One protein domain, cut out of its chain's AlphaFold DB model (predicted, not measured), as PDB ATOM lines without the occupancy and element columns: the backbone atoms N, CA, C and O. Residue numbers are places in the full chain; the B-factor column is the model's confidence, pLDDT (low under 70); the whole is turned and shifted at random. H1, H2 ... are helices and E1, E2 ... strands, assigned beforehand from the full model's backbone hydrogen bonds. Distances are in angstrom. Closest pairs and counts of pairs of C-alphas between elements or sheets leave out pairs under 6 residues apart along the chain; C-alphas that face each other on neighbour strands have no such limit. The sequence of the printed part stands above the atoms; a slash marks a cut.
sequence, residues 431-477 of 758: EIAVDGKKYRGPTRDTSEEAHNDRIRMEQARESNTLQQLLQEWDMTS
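Overview. This is residues 431 to 477 of the 758 residues of the protein "Electron transfer flavoprotein alpha-subunit, variant 3" of Perkinsus olseni (UniProt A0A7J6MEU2). A two-stranded hairpin, E1 and E2, has one long helix, H1, folded back over it. A short second helix, H2, turns off from the far end of H1 at a steep angle. The printed part has 47 residues with two named strands and two named helices, in the order E1, E2, H1, H2; the sheet's order is E1, E2, antiparallel, and the class is mixed, helices and strands. It is compact, with a radius of gyration of the C-alphas of 10.1 A and spans of 27 by 19 by 18 A.

Along the chain. E1 is residues 431 to 434, 10.1 A from first to last C-alpha, and begins with C-alpha 431 at (39.257, -26.767, -23.806). E2 is residues 437 to 444, 21.5 A long. H1 is residues 447 to 462, 22.6 A long, with C-alpha 447 at (42.795, -23.317, -12.533). H2 is residues 466 to 472, 9.9 A long, and ends with C-alpha 472 at (49.128, -39.783, -22.924).

Arrangement. E1 and E2 form a hairpin, antiparallel, with 158 degrees between their directions. N 432 and O 439 are 2.9 A apart and N 439 and O 432 2.8 A, both within hydrogen-bond range. The closest C-alphas of E2 and H1 are those of Arg 444 and Ala 450, 5.9 A apart. The closest of E1 and H1 are those of Glu 431 and Arg 454, 6.8 A apart. H1 touches H2 with residues 457 to 460 alone, at a steep tilt of 52 degrees, opposite ways; the closest C-alphas are those of Ala 460 and Leu 466, 4.5 A apart. E1 and H2 are apart. In H1 and H2 every O i to N i+4 pair is within hydrogen-bond range.

Size, cuts and confidence. The C-alphas farthest apart are those of Asp 435 and Asp 445, 28.4 A. The printed part has no cut, and its three links, E1 to E2, E2 to H1 and H1 to H2, are tight. The mean pLDDT of the printed part is 90.6, and no printed residue is under 70.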
ATOM      1  N   GLU A 431      39.974 -26.447 -22.572       95.56
ATOM      2  CA  GLU A 431      39.257 -26.767 -23.806       95.56
ATOM      3  C   GLU A 431      39.829 -25.963 -24.983       95.56
ATOM      4  O   GLU A 431      39.973 -24.743 -24.894       95.56
ATOM      5  N   ILE A 432      40.127 -26.642 -26.094       94.44
ATOM      6  CA  ILE A 432      40.574 -26.019 -27.350       94.44
ATOM      7  C   ILE A 432      39.664 -26.451 -28.501       94.44
ATOM      8  O   ILE A 432      39.167 -27.581 -28.519       94.44
ATOM      9  N   ALA A 433      39.442 -25.573 -29.475       91.69
ATOM     10  CA  ALA A 433      38.787 -25.918 -30.732       91.69
ATOM     11  C   ALA A 433      39.831 -26.070 -31.849       91.69
ATOM     12  O   ALA A 433      40.655 -25.181 -32.052       91.69
ATOM     13  N   VAL A 434      39.787 -27.190 -32.571       90.69
ATOM     14  CA  VAL A 434      40.606 -27.448 -33.765       90.69
ATOM     15  C   VAL A 434      39.672 -27.971 -34.849       90.69
ATOM     16  O   VAL A 434      38.940 -28.933 -34.611       90.69
ATOM     17  N   ASP A 435      39.625 -27.289 -35.994       88.25
ATOM     18  CA  ASP A 435      38.777 -27.630 -37.149       88.25
ATOM     19  C   ASP A 435      37.292 -27.827 -36.800       88.25
ATOM     20  O   ASP A 435      36.628 -28.774 -37.221       88.25
ATOM     21  N   GLY A 436      36.761 -26.953 -35.938       85.75
ATOM     22  CA  GLY A 436      35.373 -27.028 -35.462       85.75
ATOM     23  C   GLY A 436      35.091 -28.174 -34.479       85.75
ATOM     24  O   GLY A 436      33.967 -28.297 -33.985       85.75
ATOM     25  N   LYS A 437      36.091 -28.997 -34.140       86.75
ATOM     26  CA  LYS A 437      36.005 -30.030 -33.105       86.75
ATOM     27  C   LYS A 437      36.596 -29.519 -31.796       86.75
ATOM     28  O   LYS A 437      37.702 -28.991 -31.740       86.75
ATOM     29  N   LYS A 438      35.840 -29.692 -30.712       92.00
ATOM     30  CA  LYS A 438      36.248 -29.284 -29.367       92.00
ATOM     31  C   LYS A 438      36.964 -30.430 -28.660       92.00
ATOM     32  O   LYS A 438      36.354 -31.472 -28.420       92.00
ATOM     33  N   TYR A 439      38.215 -30.204 -28.294       91.69
ATOM     34  CA  TYR A 439      39.024 -31.090 -27.469       91.69
ATOM     35  C   TYR A 439      39.065 -30.550 -26.046       91.69
ATOM     36  O   TYR A 439      39.095 -29.343 -25.821       91.69
ATOM     37  N   ARG A 440      39.039 -31.447 -25.070       94.44
ATOM     38  CA  ARG A 440      39.060 -31.128 -23.644       94.44
ATOM     39  C   ARG A 440      40.258 -31.816 -23.007       94.44
ATOM     40  O   ARG A 440      40.502 -32.965 -23.351       94.44
ATOM     41  N   GLY A 441      40.960 -31.157 -22.095       93.12
ATOM     42  CA  GLY A 441      42.003 -31.755 -21.256       93.12
ATOM     43  C   GLY A 441      41.431 -32.502 -20.042       93.12
ATOM     44  O   GLY A 441      40.201 -32.560 -19.875       93.12
ATOM     45  N   PRO A 442      42.286 -33.103 -19.198       91.94
ATOM     46  CA  PRO A 442      41.859 -33.754 -17.968       91.94
ATOM     47  C   PRO A 442      41.218 -32.747 -17.008       91.94
ATOM     48  O   PRO A 442      41.338 -31.530 -17.143       91.94
ATOM     49  N   THR A 443      40.453 -33.270 -16.054       94.00
ATOM     50  CA  THR A 443      39.837 -32.426 -15.023       94.00
ATOM     51  C   THR A 443      40.847 -32.205 -13.908       94.00
ATOM     52  O   THR A 443      41.471 -33.170 -13.479       94.00
ATOM     53  N   ARG A 444      41.001 -30.961 -13.462       94.12
ATOM     54  CA  ARG A 444      41.983 -30.532 -12.463       94.12
ATOM     55  C   ARG A 444      41.303 -29.897 -11.263       94.12
ATOM     56  O   ARG A 444      40.204 -29.354 -11.393       94.12
ATOM     57  N   ASP A 445      41.972 -29.937 -10.122       91.88
ATOM     58  CA  ASP A 445      41.477 -29.302  -8.901       91.88
ATOM     59  C   ASP A 445      41.742 -27.790  -8.917       91.88
ATOM     60  O   ASP A 445      40.990 -27.017  -8.322       91.88
ATOM     61  N   THR A 446      42.752 -27.343  -9.673       93.81
ATOM     62  CA  THR A 446      43.155 -25.934  -9.753       93.81
ATOM     63  C   THR A 446      43.044 -25.355 -11.166       93.81
ATOM     64  O   THR A 446      43.178 -26.053 -12.176       93.81
ATOM     65  N   SER A 447      42.816 -24.040 -11.254       94.19
ATOM     66  CA  SER A 447      42.795 -23.317 -12.533       94.19
ATOM     67  C   SER A 447      44.164 -23.272 -13.206       94.19
ATOM     68  O   SER A 447      44.231 -23.208 -14.430       94.19
ATOM     69  N   GLU A 448      45.243 -23.297 -12.421       93.25
ATOM     70  CA  GLU A 448      46.623 -23.235 -12.906       93.25
ATOM     71  C   GLU A 448      47.016 -24.515 -13.648       93.25
ATOM     72  O   GLU A 448      47.492 -24.448 -14.778       93.25
ATOM     73  N   GLU A 449      46.710 -25.690 -13.093       91.00
ATOM     74  CA  GLU A 449      46.930 -26.965 -13.786       91.00
ATOM     75  C   GLU A 449      46.126 -27.047 -15.088       91.00
ATOM     76  O   GLU A 449      46.655 -27.450 -16.123       91.00
ATOM     77  N   ALA A 450      44.861 -26.612 -15.070       92.44
ATOM     78  CA  ALA A 450      44.045 -26.569 -16.279       92.44
ATOM     79  C   ALA A 450      44.575 -25.542 -17.300       92.44
ATOM     80  O   ALA A 450      44.419 -25.729 -18.505       92.44
ATOM     81  N   HIS A 451      45.228 -24.468 -16.853       93.31
ATOM     82  CA  HIS A 451      45.911 -23.532 -17.742       93.31
ATOM     83  C   HIS A 451      47.183 -24.140 -18.351       93.31
ATOM     84  O   HIS A 451      47.435 -23.957 -19.540       93.31
ATOM     85  N   ASN A 452      47.949 -24.912 -17.582       91.31
ATOM     86  CA  ASN A 452      49.120 -25.629 -18.088       91.31
ATOM     87  C   ASN A 452      48.725 -26.703 -19.109       91.31
ATOM     88  O   ASN A 452      49.348 -26.808 -20.166       91.31
ATOM     89  N   ASP A 453      47.640 -27.440 -18.855       93.19
ATOM     90  CA  ASP A 453      47.083 -28.380 -19.830       93.19
ATOM     91  C   ASP A 453      46.671 -27.657 -21.122       93.19
ATOM     92  O   ASP A 453      46.940 -28.154 -22.213       93.19
ATOM     93  N   ARG A 454      46.079 -26.456 -21.026       95.19
ATOM     94  CA  ARG A 454      45.744 -25.619 -22.192       95.19
ATOM     95  C   ARG A 454      46.985 -25.284 -23.020       95.19
ATOM     96  O   ARG A 454      46.947 -25.460 -24.234       95.19
ATOM     97  N   ILE A 455      48.074 -24.853 -22.378       94.56
ATOM     98  CA  ILE A 455      49.345 -24.546 -23.056       94.56
ATOM     99  C   ILE A 455      49.894 -25.796 -23.752       94.56
ATOM    100  O   ILE A 455      50.243 -25.732 -24.928       94.56
ATOM    101  N   ARG A 456      49.904 -26.954 -23.073       94.06
ATOM    102  CA  ARG A 456      50.340 -28.225 -23.683       94.06
ATOM    103  C   ARG A 456      49.476 -28.599 -24.888       94.06
ATOM    104  O   ARG A 456      50.011 -29.034 -25.900       94.06
ATOM    105  N   MET A 457      48.156 -28.409 -24.812       94.75
ATOM    106  CA  MET A 457      47.252 -28.666 -25.938       94.75
ATOM    107  C   MET A 457      47.499 -27.715 -27.120       94.75
ATOM    108  O   MET A 457      47.408 -28.151 -28.265       94.75
ATOM    109  N   GLU A 458      47.826 -26.445 -26.870       93.88
ATOM    110  CA  GLU A 458      48.186 -25.476 -27.918       93.88
ATOM    111  C   GLU A 458      49.515 -25.834 -28.589       93.88
ATOM    112  O   GLU A 458      49.564 -25.930 -29.813       93.88
ATOM    113  N   GLN A 459      50.549 -26.148 -27.805       93.06
ATOM    114  CA  GLN A 459      51.843 -26.614 -28.319       93.06
ATOM    115  C   GLN A 459      51.702 -27.913 -29.119       93.06
ATOM    116  O   GLN A 459      52.283 -28.067 -30.196       93.06
ATOM    117  N   ALA A 460      50.892 -28.852 -28.624       91.25
ATOM    118  CA  ALA A 460      50.629 -30.102 -29.321       91.25
ATOM    119  C   ALA A 460      49.825 -29.883 -30.609       91.25
ATOM    120  O   ALA A 460      50.024 -30.587 -31.594       91.25
ATOM    121  N   ARG A 461      48.936 -28.887 -30.652       92.88
ATOM    122  CA  ARG A 461      48.258 -28.485 -31.889       92.88
ATOM    123  C   ARG A 461      49.249 -27.899 -32.897       92.88
ATOM    124  O   ARG A 461      49.237 -28.319 -34.046       92.88
ATOM    125  N   GLU A 462      50.093 -26.957 -32.479       92.00
ATOM    126  CA  GLU A 462      51.077 -26.289 -33.348       92.00
ATOM    127  C   GLU A 462      52.098 -27.266 -33.941       92.00
ATOM    128  O   GLU A 462      52.475 -27.142 -35.101       92.00
ATOM    129  N   SER A 463      52.485 -28.281 -33.171       91.31
ATOM    130  CA  SER A 463      53.385 -29.354 -33.613       91.31
ATOM    131  C   SER A 463      52.678 -30.537 -34.287       91.31
ATOM    132  O   SER A 463      53.330 -31.521 -34.622       91.31
ATOM    133  N   ASN A 464      51.354 -30.479 -34.480       90.38
ATOM    134  CA  ASN A 464      50.540 -31.582 -35.007       90.38
ATOM    135  C   ASN A 464      50.656 -32.905 -34.202       90.38
ATOM    136  O   ASN A 464      50.497 -34.000 -34.737       90.38
ATOM    137  N   THR A 465      50.906 -32.815 -32.891       92.56
ATOM    138  CA  THR A 465      51.027 -33.934 -31.933       92.56
ATOM    139  C   THR A 465      49.840 -34.048 -30.962       92.56
ATOM    140  O   THR A 465      49.862 -34.850 -30.027       92.56
ATOM    141  N   LEU A 466      48.751 -33.297 -31.176       91.56
ATOM    142  CA  LEU A 466      47.576 -33.278 -30.284       91.56
ATOM    143  C   LEU A 466      46.982 -34.676 -30.020       91.56
ATOM    144  O   LEU A 466      46.517 -34.959 -28.915       91.56
ATOM    145  N   GLN A 467      47.026 -35.569 -31.011       86.81
ATOM    146  CA  GLN A 467      46.596 -36.961 -30.864       86.81
ATOM    147  C   GLN A 467      47.441 -37.737 -29.842       86.81
ATOM    148  O   GLN A 467      46.877 -38.464 -29.023       86.81
ATOM    149  N   GLN A 468      48.762 -37.555 -29.859       84.25
ATOM    150  CA  GLN A 468      49.683 -38.211 -28.928       84.25
ATOM    151  C   GLN A 468      49.448 -37.717 -27.498       84.25
ATOM    152  O   GLN A 468      49.324 -38.531 -26.585       84.25
ATOM    153  N   LEU A 469      49.266 -36.405 -27.316       91.88
ATOM    154  CA  LEU A 469      48.961 -35.820 -26.007       91.88
ATOM    155  C   LEU A 469      47.639 -36.360 -25.430       91.88
ATOM    156  O   LEU A 469      47.546 -36.694 -24.251       91.88
ATOM    157  N   LEU A 470      46.601 -36.502 -26.260       88.62
ATOM    158  CA  LEU A 470      45.326 -37.078 -25.819       88.62
ATOM    159  C   LEU A 470      45.436 -38.571 -25.483       88.62
ATOM    160  O   LEU A 470      44.657 -39.065 -24.665       88.62
ATOM    161  N   GLN A 471      46.373 -39.289 -26.097       81.19
ATOM    162  CA  GLN A 471      46.665 -40.681 -25.769       81.19
ATOM    163  C   GLN A 471      47.436 -40.802 -24.450       81.19
ATOM    164  O   GLN A 471      47.064 -41.636 -23.626       81.19
ATOM    165  N   GLU A 472      48.413 -39.919 -24.206       85.19
ATOM    166  CA  GLU A 472      49.128 -39.783 -22.924       85.19
ATOM    167  C   GLU A 472      48.146 -39.587 -21.755       85.19
ATOM    168  O   GLU A 472      48.322 -40.163 -20.685       85.19
ATOM    169  N   TRP A 473      47.065 -38.832 -21.971       88.19
ATOM    170  CA  TRP A 473      46.057 -38.549 -20.945       88.19
ATOM    171  C   TRP A 473      44.942 -39.605 -20.790       88.19
ATOM    172  O   TRP A 473      44.023 -39.382 -20.005       88.19
ATOM    173  N   ASP A 474      44.971 -40.739 -21.506       82.44
ATOM    174  CA  ASP A 474      43.848 -41.711 -21.593       82.44
ATOM    175  C   ASP A 474      42.527 -41.064 -22.073       82.44
ATOM    176  O   ASP A 474      41.411 -41.368 -21.633       82.44
ATOM    177  N   MET A 475      42.640 -40.115 -23.002       84.50
ATOM    178  CA  MET A 475      41.527 -39.314 -23.520       84.50
ATOM    179  C   MET A 475      41.254 -39.561 -25.004       84.50
ATOM    180  O   MET A 475      40.535 -38.797 -25.653       84.50
ATOM    181  N   THR A 476      41.715 -40.707 -25.512       77.69
ATOM    182  CA  THR A 476      41.508 -41.196 -26.887       77.69
ATOM    183  C   THR A 476      40.039 -41.266 -27.299       77.69
ATOM    184  O   THR A 476      39.721 -41.132 -28.477       77.69
ATOM    185  N   SER A 477      39.109 -41.370 -26.341       80.12
ATOM    186  CA  SER A 477      37.666 -41.271 -26.611       80.12
ATOM    187  C   SER A 477      37.258 -39.983 -27.343       80.12
ATOM    188  O   SER A 477      36.266 -39.986 -28.067       80.12
TER     189      SER A 477